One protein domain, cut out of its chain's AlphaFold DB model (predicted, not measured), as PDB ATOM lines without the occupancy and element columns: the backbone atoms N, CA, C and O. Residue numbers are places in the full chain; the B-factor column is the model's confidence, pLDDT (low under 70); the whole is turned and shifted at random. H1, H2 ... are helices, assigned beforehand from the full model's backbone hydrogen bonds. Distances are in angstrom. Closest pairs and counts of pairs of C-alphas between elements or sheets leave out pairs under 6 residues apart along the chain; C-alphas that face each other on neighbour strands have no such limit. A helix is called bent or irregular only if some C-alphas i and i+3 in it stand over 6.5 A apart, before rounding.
ATOM      1  N   LYS A 391      19.880  10.992  35.252       88.38
ATOM      2  CA  LYS A 391      19.984  12.297  35.907       88.38
ATOM      3  C   LYS A 391      20.413  12.117  37.361       88.38
ATOM      4  O   LYS A 391      19.601  11.797  38.223       88.38
ATOM      5  N   LEU A 392      21.696  12.351  37.617       83.31
ATOM      6  CA  LEU A 392      22.304  12.288  38.946       83.31
ATOM      7  C   LEU A 392      22.810  13.671  39.373       83.31
ATOM      8  O   LEU A 392      23.438  14.375  38.577       83.31
ATOM      9  N   GLU A 393      22.543  14.042  40.630       75.81
ATOM     10  CA  GLU A 393      23.079  15.258  41.269       75.81
ATOM     11  C   GLU A 393      24.506  15.040  41.801       75.81
ATOM     12  O   GLU A 393      25.343  15.940  41.761       75.81
ATOM     13  N   SER A 394      24.803  13.822  42.263       77.88
ATOM     14  CA  SER A 394      26.132  13.383  42.689       77.88
ATOM     15  C   SER A 394      26.245  11.865  42.607       77.88
ATOM     16  O   SER A 394      25.251  11.170  42.819       77.88
ATOM     17  N   TRP A 395      27.444  11.350  42.357       82.62
ATOM     18  CA  TRP A 395      27.735   9.913  42.340       82.62
ATOM     19  C   TRP A 395      29.206   9.660  42.678       82.62
ATOM     20  O   TRP A 395      29.996  10.597  42.754       82.62
ATOM     21  N   LYS A 396      29.579   8.402  42.914       82.69
ATOM     22  CA  LYS A 396      30.945   8.019  43.289       82.69
ATOM     23  C   LYS A 396      31.682   7.417  42.114       82.69
ATOM     24  O   LYS A 396      31.188   6.456  41.538       82.69
ATOM     25  N   ASP A 397      32.867   7.934  41.804       80.69
ATOM     26  CA  ASP A 397      33.709   7.335  40.769       80.69
ATOM     27  C   ASP A 397      34.174   5.931  41.206       80.69
ATOM     28  O   ASP A 397      34.908   5.834  42.193       80.69
ATOM     29  N   PRO A 398      33.811   4.850  40.486       82.00
ATOM     30  CA  PRO A 398      34.180   3.479  40.839       82.00
ATOM     31  C   PRO A 398      35.690   3.265  40.973       82.00
ATOM     32  O   PRO A 398      36.132   2.424  41.751       82.00
ATOM     33  N   ASN A 399      36.487   4.031  40.221       79.62
ATOM     34  CA  ASN A 399      37.939   3.873  40.174       79.62
ATOM     35  C   ASN A 399      38.674   4.636  41.284       79.62
ATOM     36  O   ASN A 399      39.703   4.164  41.771       79.62
ATOM     37  N   SER A 400      38.189   5.818  41.674       78.50
ATOM     38  CA  SER A 400      38.846   6.664  42.682       78.50
ATOM     39  C   SER A 400      38.124   6.741  44.031       78.50
ATOM     40  O   SER A 400      38.700   7.288  44.972       78.50
ATOM     41  N   ASP A 401      36.901   6.203  44.127       77.00
ATOM     42  CA  ASP A 401      35.988   6.249  45.285       77.00
ATOM     43  C   ASP A 401      35.759   7.672  45.836       77.00
ATOM     44  O   ASP A 401      35.458   7.891  47.010       77.00
ATOM     45  N   LYS A 402      35.933   8.682  44.976       80.75
ATOM     46  CA  LYS A 402      35.684  10.086  45.304       80.75
ATOM     47  C   LYS A 402      34.256  10.453  44.940       80.75
ATOM     48  O   LYS A 402      33.778  10.111  43.858       80.75
ATOM     49  N   ASP A 403      33.610  11.210  45.821       82.06
ATOM     50  CA  ASP A 403      32.321  11.828  45.525       82.06
ATOM     51  C   ASP A 403      32.491  12.865  44.405       82.06
ATOM     52  O   ASP A 403      33.255  13.829  44.519       82.06
ATOM     53  N   VAL A 404      31.764  12.659  43.312       81.50
ATOM     54  CA  VAL A 404      31.717  13.537  42.147       81.50
ATOM     55  C   VAL A 404      30.438  14.361  42.220       81.50
ATOM     56  O   VAL A 404      29.332  13.849  42.054       81.50
ATOM     57  N   GLN A 405      30.592  15.665  42.439       78.38
ATOM     58  CA  GLN A 405      29.506  16.648  42.379       78.38
ATOM     59  C   GLN A 405      29.534  17.371  41.031       78.38
ATOM     60  O   GLN A 405      29.857  18.557  40.948       78.38
ATOM     61  N   LYS A 406      29.268  16.627  39.955       77.62
ATOM     62  CA  LYS A 406      29.196  17.176  38.600       77.62
ATOM     63  C   LYS A 406      27.788  16.954  38.043       77.62
ATOM     64  O   LYS A 406      27.360  15.800  38.010       77.62
ATOM     65  N   PRO A 407      27.079  18.010  37.604       81.19
ATOM     66  CA  PRO A 407      25.766  17.843  37.002       81.19
ATOM     67  C   PRO A 407      25.890  17.018  35.716       81.19
ATOM     68  O   PRO A 407      26.755  17.266  34.879       81.19
ATOM     69  N   THR A 408      25.035  16.005  35.594       85.50
ATOM     70  CA  THR A 408      24.943  15.136  34.405       85.50
ATOM     71  C   THR A 408      24.187  15.807  33.258       85.50
ATOM     72  O   THR A 408      24.440  15.515  32.091       85.50
ATOM     73  N   HIS A 409      23.268  16.713  33.596       90.31
ATOM     74  CA  HIS A 409      22.383  17.407  32.671       90.31
ATOM     75  C   HIS A 409      22.430  18.919  32.912       90.31
ATOM     76  O   HIS A 409      22.665  19.362  34.039       90.31
ATOM     77  N   ASP A 410      22.178  19.695  31.864       86.88
ATOM     78  CA  ASP A 410      22.059  21.148  31.924       86.88
ATOM     79  C   ASP A 410      20.691  21.613  32.473       86.88
ATOM     80  O   ASP A 410      19.857  20.819  32.926       86.88
ATOM     81  N   ALA A 411      20.466  22.933  32.476       84.12
ATOM     82  CA  ALA A 411      19.226  23.542  32.964       84.12
ATOM     83  C   ALA A 411      17.990  23.169  32.122       84.12
ATOM     84  O   ALA A 411      16.878  23.181  32.653       84.12
ATOM     85  N   ASP A 412      18.192  22.804  30.854       84.19
ATOM     86  CA  ASP A 412      17.144  22.393  29.918       84.19
ATOM     87  C   ASP A 412      16.869  20.877  29.993       84.19
ATOM     88  O   ASP A 412      15.929  20.372  29.378       84.19
ATOM     89  N   GLY A 413      17.649  20.146  30.800       82.12
ATOM     90  CA  GLY A 413      17.509  18.709  30.999       82.12
ATOM     91  C   GLY A 413      18.163  17.867  29.907       82.12
ATOM     92  O   GLY A 413      17.878  16.674  29.836       82.12
ATOM     93  N   LEU A 414      19.035  18.453  29.081       85.69
ATOM     94  CA  LEU A 414      19.867  17.730  28.122       85.69
ATOM     95  C   LEU A 414      21.180  17.307  28.778       85.69
ATOM     96  O   LEU A 414      21.644  17.930  29.729       85.69
ATOM     97  N   VAL A 415      21.785  16.228  28.285       87.38
ATOM     98  CA  VAL A 415      23.065  15.730  28.810       87.38
ATOM     99  C   VAL A 415      24.149  16.782  28.591       87.38
ATOM    100  O   VAL A 415      24.373  17.212  27.459       87.38
ATOM    101  N   ASP A 416      24.855  17.164  29.656       87.69
ATOM    102  CA  ASP A 416      25.915  18.171  29.583       87.69
ATOM    103  C   ASP A 416      27.108  17.622  28.760       87.69
ATOM    104  O   ASP A 416      27.747  16.640  29.166       87.69
ATOM    105  N   PRO A 417      27.491  18.240  27.623       87.94
ATOM    106  CA  PRO A 417      28.626  17.774  26.822       87.94
ATOM    107  C   PRO A 417      29.954  17.750  27.597       87.94
ATOM    108  O   PRO A 417      30.838  16.932  27.323       87.94
ATOM    109  N   SER A 418      30.109  18.632  28.589       88.31
ATOM    110  CA  SER A 418      31.284  18.684  29.458       88.31
ATOM    111  C   SER A 418      31.345  17.498  30.427       88.31
ATOM    112  O   SER A 418      32.440  17.103  30.846       88.31
ATOM    113  N   TYR A 419      30.197  16.911  30.783       87.31
ATOM    114  CA  TYR A 419      30.115  15.690  31.582       87.31
ATOM    115  C   TYR A 419      30.636  14.493  30.784       87.31
ATOM    116  O   TYR A 419      31.558  13.817  31.240       87.31
ATOM    117  N   VAL A 420      30.152  14.306  29.551       87.50
ATOM    118  CA  VAL A 420      30.605  13.217  28.666       87.50
ATOM    119  C   VAL A 420      32.099  13.335  28.361       87.50
ATOM    120  O   VAL A 420      32.829  12.353  28.464       87.50
ATOM    121  N   LYS A 421      32.589  14.546  28.065       88.75
ATOM    122  CA  LYS A 421      34.023  14.783  27.840       88.75
ATOM    123  C   LYS A 421      34.874  14.371  29.045       88.75
ATOM    124  O   LYS A 421      35.901  13.723  28.883       88.75
ATOM    125  N   TRP A 422      34.425  14.703  30.251       88.31
ATOM    126  CA  TRP A 422      35.112  14.331  31.487       88.31
ATOM    127  C   TRP A 422      35.066  12.817  31.756       88.31
ATOM    128  O   TRP A 422      36.075  12.256  32.173       88.31
ATOM    129  N   LEU A 423      33.965  12.128  31.430       89.25
ATOM    130  CA  LEU A 423      33.907  10.661  31.501       89.25
ATOM    131  C   LEU A 423      34.937   9.992  30.576       89.25
ATOM    132  O   LEU A 423      35.501   8.954  30.927       89.25
ATOM    133  N   ILE A 424      35.180  10.580  29.401       88.25
ATOM    134  CA  ILE A 424      36.174  10.099  28.433       88.25
ATOM    135  C   ILE A 424      37.596  10.372  28.939       88.25
ATOM    136  O   ILE A 424      38.411   9.453  28.981       88.25
ATOM    137  N   GLU A 425      37.896  11.621  29.299       88.94
ATOM    138  CA  GLU A 425      39.267  12.079  29.562       88.94
ATOM    139  C   GLU A 425      39.769  11.718  30.968       88.94
ATOM    140  O   GLU A 425      40.924  11.325  31.114       88.94
ATOM    141  N   GLU A 426      38.914  11.816  31.990       86.88
ATOM    142  CA  GLU A 426      39.319  11.691  33.399       86.88
ATOM    143  C   GLU A 426      38.928  10.338  34.011       86.88
ATOM    144  O   GLU A 426      39.723   9.731  34.727       86.88
ATOM    145  N   CYS A 427      37.723   9.831  33.721       86.19
ATOM    146  CA  CYS A 427      37.245   8.559  34.287       86.19
ATOM    147  C   CYS A 427      37.578   7.334  33.434       86.19
ATOM    148  O   CYS A 427      37.500   6.210  33.928       86.19
ATOM    149  N   ASN A 428      37.931   7.526  32.158       89.50
ATOM    150  CA  ASN A 428      38.119   6.433  31.204       89.50
ATOM    151  C   ASN A 428      36.917   5.460  31.221       89.50
ATOM    152  O   ASN A 428      37.086   4.244  31.331       89.50
ATOM    153  N   ALA A 429      35.694   5.993  31.170       89.25
ATOM    154  CA  ALA A 429      34.461   5.227  31.381       89.25
ATOM    155  C   ALA A 429      34.040   4.350  30.181       89.25
ATOM    156  O   ALA A 429      33.074   3.593  30.281       89.25
ATOM    157  N   PHE A 430      34.754   4.427  29.054       91.25
ATOM    158  CA  PHE A 430      34.410   3.736  27.806       91.25
ATOM    159  C   PHE A 430      35.465   2.701  27.416       91.25
ATOM    160  O   PHE A 430      36.655   2.869  27.679       91.25
ATOM    161  N   GLU A 431      35.028   1.630  26.765       89.69
ATOM    162  CA  GLU A 431      35.899   0.682  26.075       89.69
ATOM    163  C   GLU A 431      36.331   1.228  24.703       89.69
ATOM    164  O   GLU A 431      35.711   2.144  24.153       89.69
ATOM    165  N   ASP A 432      37.360   0.620  24.103       84.38
ATOM    166  CA  ASP A 432      37.901   1.017  22.791       84.38
ATOM    167  C   ASP A 432      36.839   1.025  21.675       84.38
ATOM    168  O   ASP A 432      36.925   1.810  20.731       84.38
ATOM    169  N   VAL A 433      35.817   0.178  21.815       80.94
ATOM    170  CA  VAL A 433      34.708   0.005  20.866       80.94
ATOM    171  C   VAL A 433      33.540   0.981  21.090       80.94
ATOM    172  O   VAL A 433      32.543   0.932  20.362       80.94
ATOM    173  N   GLY A 434      33.649   1.872  22.081       85.12
ATOM    174  CA  GLY A 434      32.675   2.927  22.386       85.12
ATOM    175  C   GLY A 434      31.604   2.569  23.421       85.12
ATOM    176  O   GLY A 434      30.841   3.451  23.813       85.12
ATOM    177  N   THR A 435      31.543   1.321  23.886       89.69
ATOM    178  CA  THR A 435      30.631   0.854  24.949       89.69
ATOM    179  C   THR A 435      31.030   1.403  26.315       89.69
ATOM    180  O   THR A 435      32.212   1.611  26.590       89.69
ATOM    181  N   VAL A 436      30.049   1.643  27.183       91.69
ATOM    182  CA  VAL A 436      30.290   2.006  28.586       91.69
ATOM    183  C   VAL A 436      30.817   0.784  29.344       91.69
ATOM    184  O   VAL A 436      30.289  -0.322  29.208       91.69
ATOM    185  N   LYS A 437      31.874   0.970  30.141       91.88
ATOM    186  CA  LYS A 437      32.436  -0.089  30.990       91.88
ATOM    187  C   LYS A 437      31.431  -0.521  32.056       91.88
ATOM    188  O   LYS A 437      30.665   0.302  32.553       91.88
ATOM    189  N   SER A 438      31.500  -1.788  32.470       89.12
ATOM    190  CA  SER A 438      30.594  -2.385  33.468       89.12
ATOM    191  C   SER A 438      30.435  -1.548  34.734       89.12
ATOM    192  O   SER A 438      29.328  -1.410  35.243       89.12
ATOM    193  N   ASP A 439      31.534  -0.963  35.202       89.94
ATOM    194  CA  ASP A 439      31.597  -0.239  36.473       89.94
ATOM    195  C   ASP A 439      30.843   1.100  36.413       89.94
ATOM    196  O   ASP A 439      30.480   1.657  37.441       89.94
ATOM    197  N   TYR A 440      30.570   1.597  35.203       90.38
ATOM    198  CA  TYR A 440      29.891   2.864  34.942       90.38
ATOM    199  C   TYR A 440      28.450   2.678  34.426       90.38
ATOM    200  O   TYR A 440      27.793   3.665  34.097       90.38
ATOM    201  N   LEU A 441      27.928   1.444  34.356       89.50
ATOM    202  CA  LEU A 441      26.577   1.176  33.833       89.50
ATOM    203  C   LEU A 441      25.458   1.782  34.689       89.50
ATOM    204  O   LEU A 441      24.421   2.140  34.144       89.50
ATOM    205  N   GLU A 442      25.666   1.951  35.999       88.69
ATOM    206  CA  GLU A 442      24.689   2.592  36.899       88.69
ATOM    207  C   GLU A 442      24.454   4.079  36.579       88.69
ATOM    208  O   GLU A 442      23.499   4.682  37.063       88.69
ATOM    209  N   LEU A 443      25.316   4.677  35.752       89.56
ATOM    210  CA  LEU A 443      25.171   6.051  35.275       89.56
ATOM    211  C   LEU A 443      24.249   6.165  34.063       89.56
ATOM    212  O   LEU A 443      23.912   7.278  33.657       89.56
ATOM    213  N   LEU A 444      23.880   5.042  33.453       92.25
ATOM    214  CA  LEU A 444      22.911   5.001  32.370       92.25
ATOM    215  C   LEU A 444      21.500   4.850  32.935       92.25
ATOM    216  O   LEU A 444      21.291   4.275  34.002       92.25
TER     217      LEU A 444
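Overview. This is residues 391 to 444 of the 501 residues of the protein "Putative type I restriction enzymeP M protein" of Planctomycetes bacterium TBK1r (UniProt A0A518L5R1). This domain has little regular structure: H1 and the shorter H2 are set apart within a body made mostly of loops, and the long stretch before H1 folds back on itself, with residues 395 to 396 paired to 403 to 404. The printed part has 54 residues with two named helices, H1 then H2, and no named strand. The class is all helix, with only 15 residues in named elements. The whole is compact, with a radius of gyration of the C-alphas of 11.0 A and spans of 30 by 24 by 18 A.

Along the chain. H1, residues 417 to 425, is 12.4 A long and begins at C-alpha 417 (28.626, 17.774, 26.822). H2, residues 438 to 443, is 10.2 A long and ends at C-alpha 443 (25.171, 6.051, 35.275). H2 is irregular: C-alphas 439 and 442 are 7.5 A apart.

Arrangement. H1 and H2 are apart. The short pairing of residues 395 to 396 with 403 to 404 is antiparallel. In H1 every O i to N i+4 pair is within hydrogen-bond range; in H2 0 of 2 are, beside 2 of 3 O i to N i+3 pairs.

Size, cuts and confidence. The C-alphas farthest apart, of Ala 411 and Asp 432, are 31.0 A apart. The link from H1 to H2 is long, with 12 residues. The printed part has no cut, and no printed residue is under 70 in pLDDT.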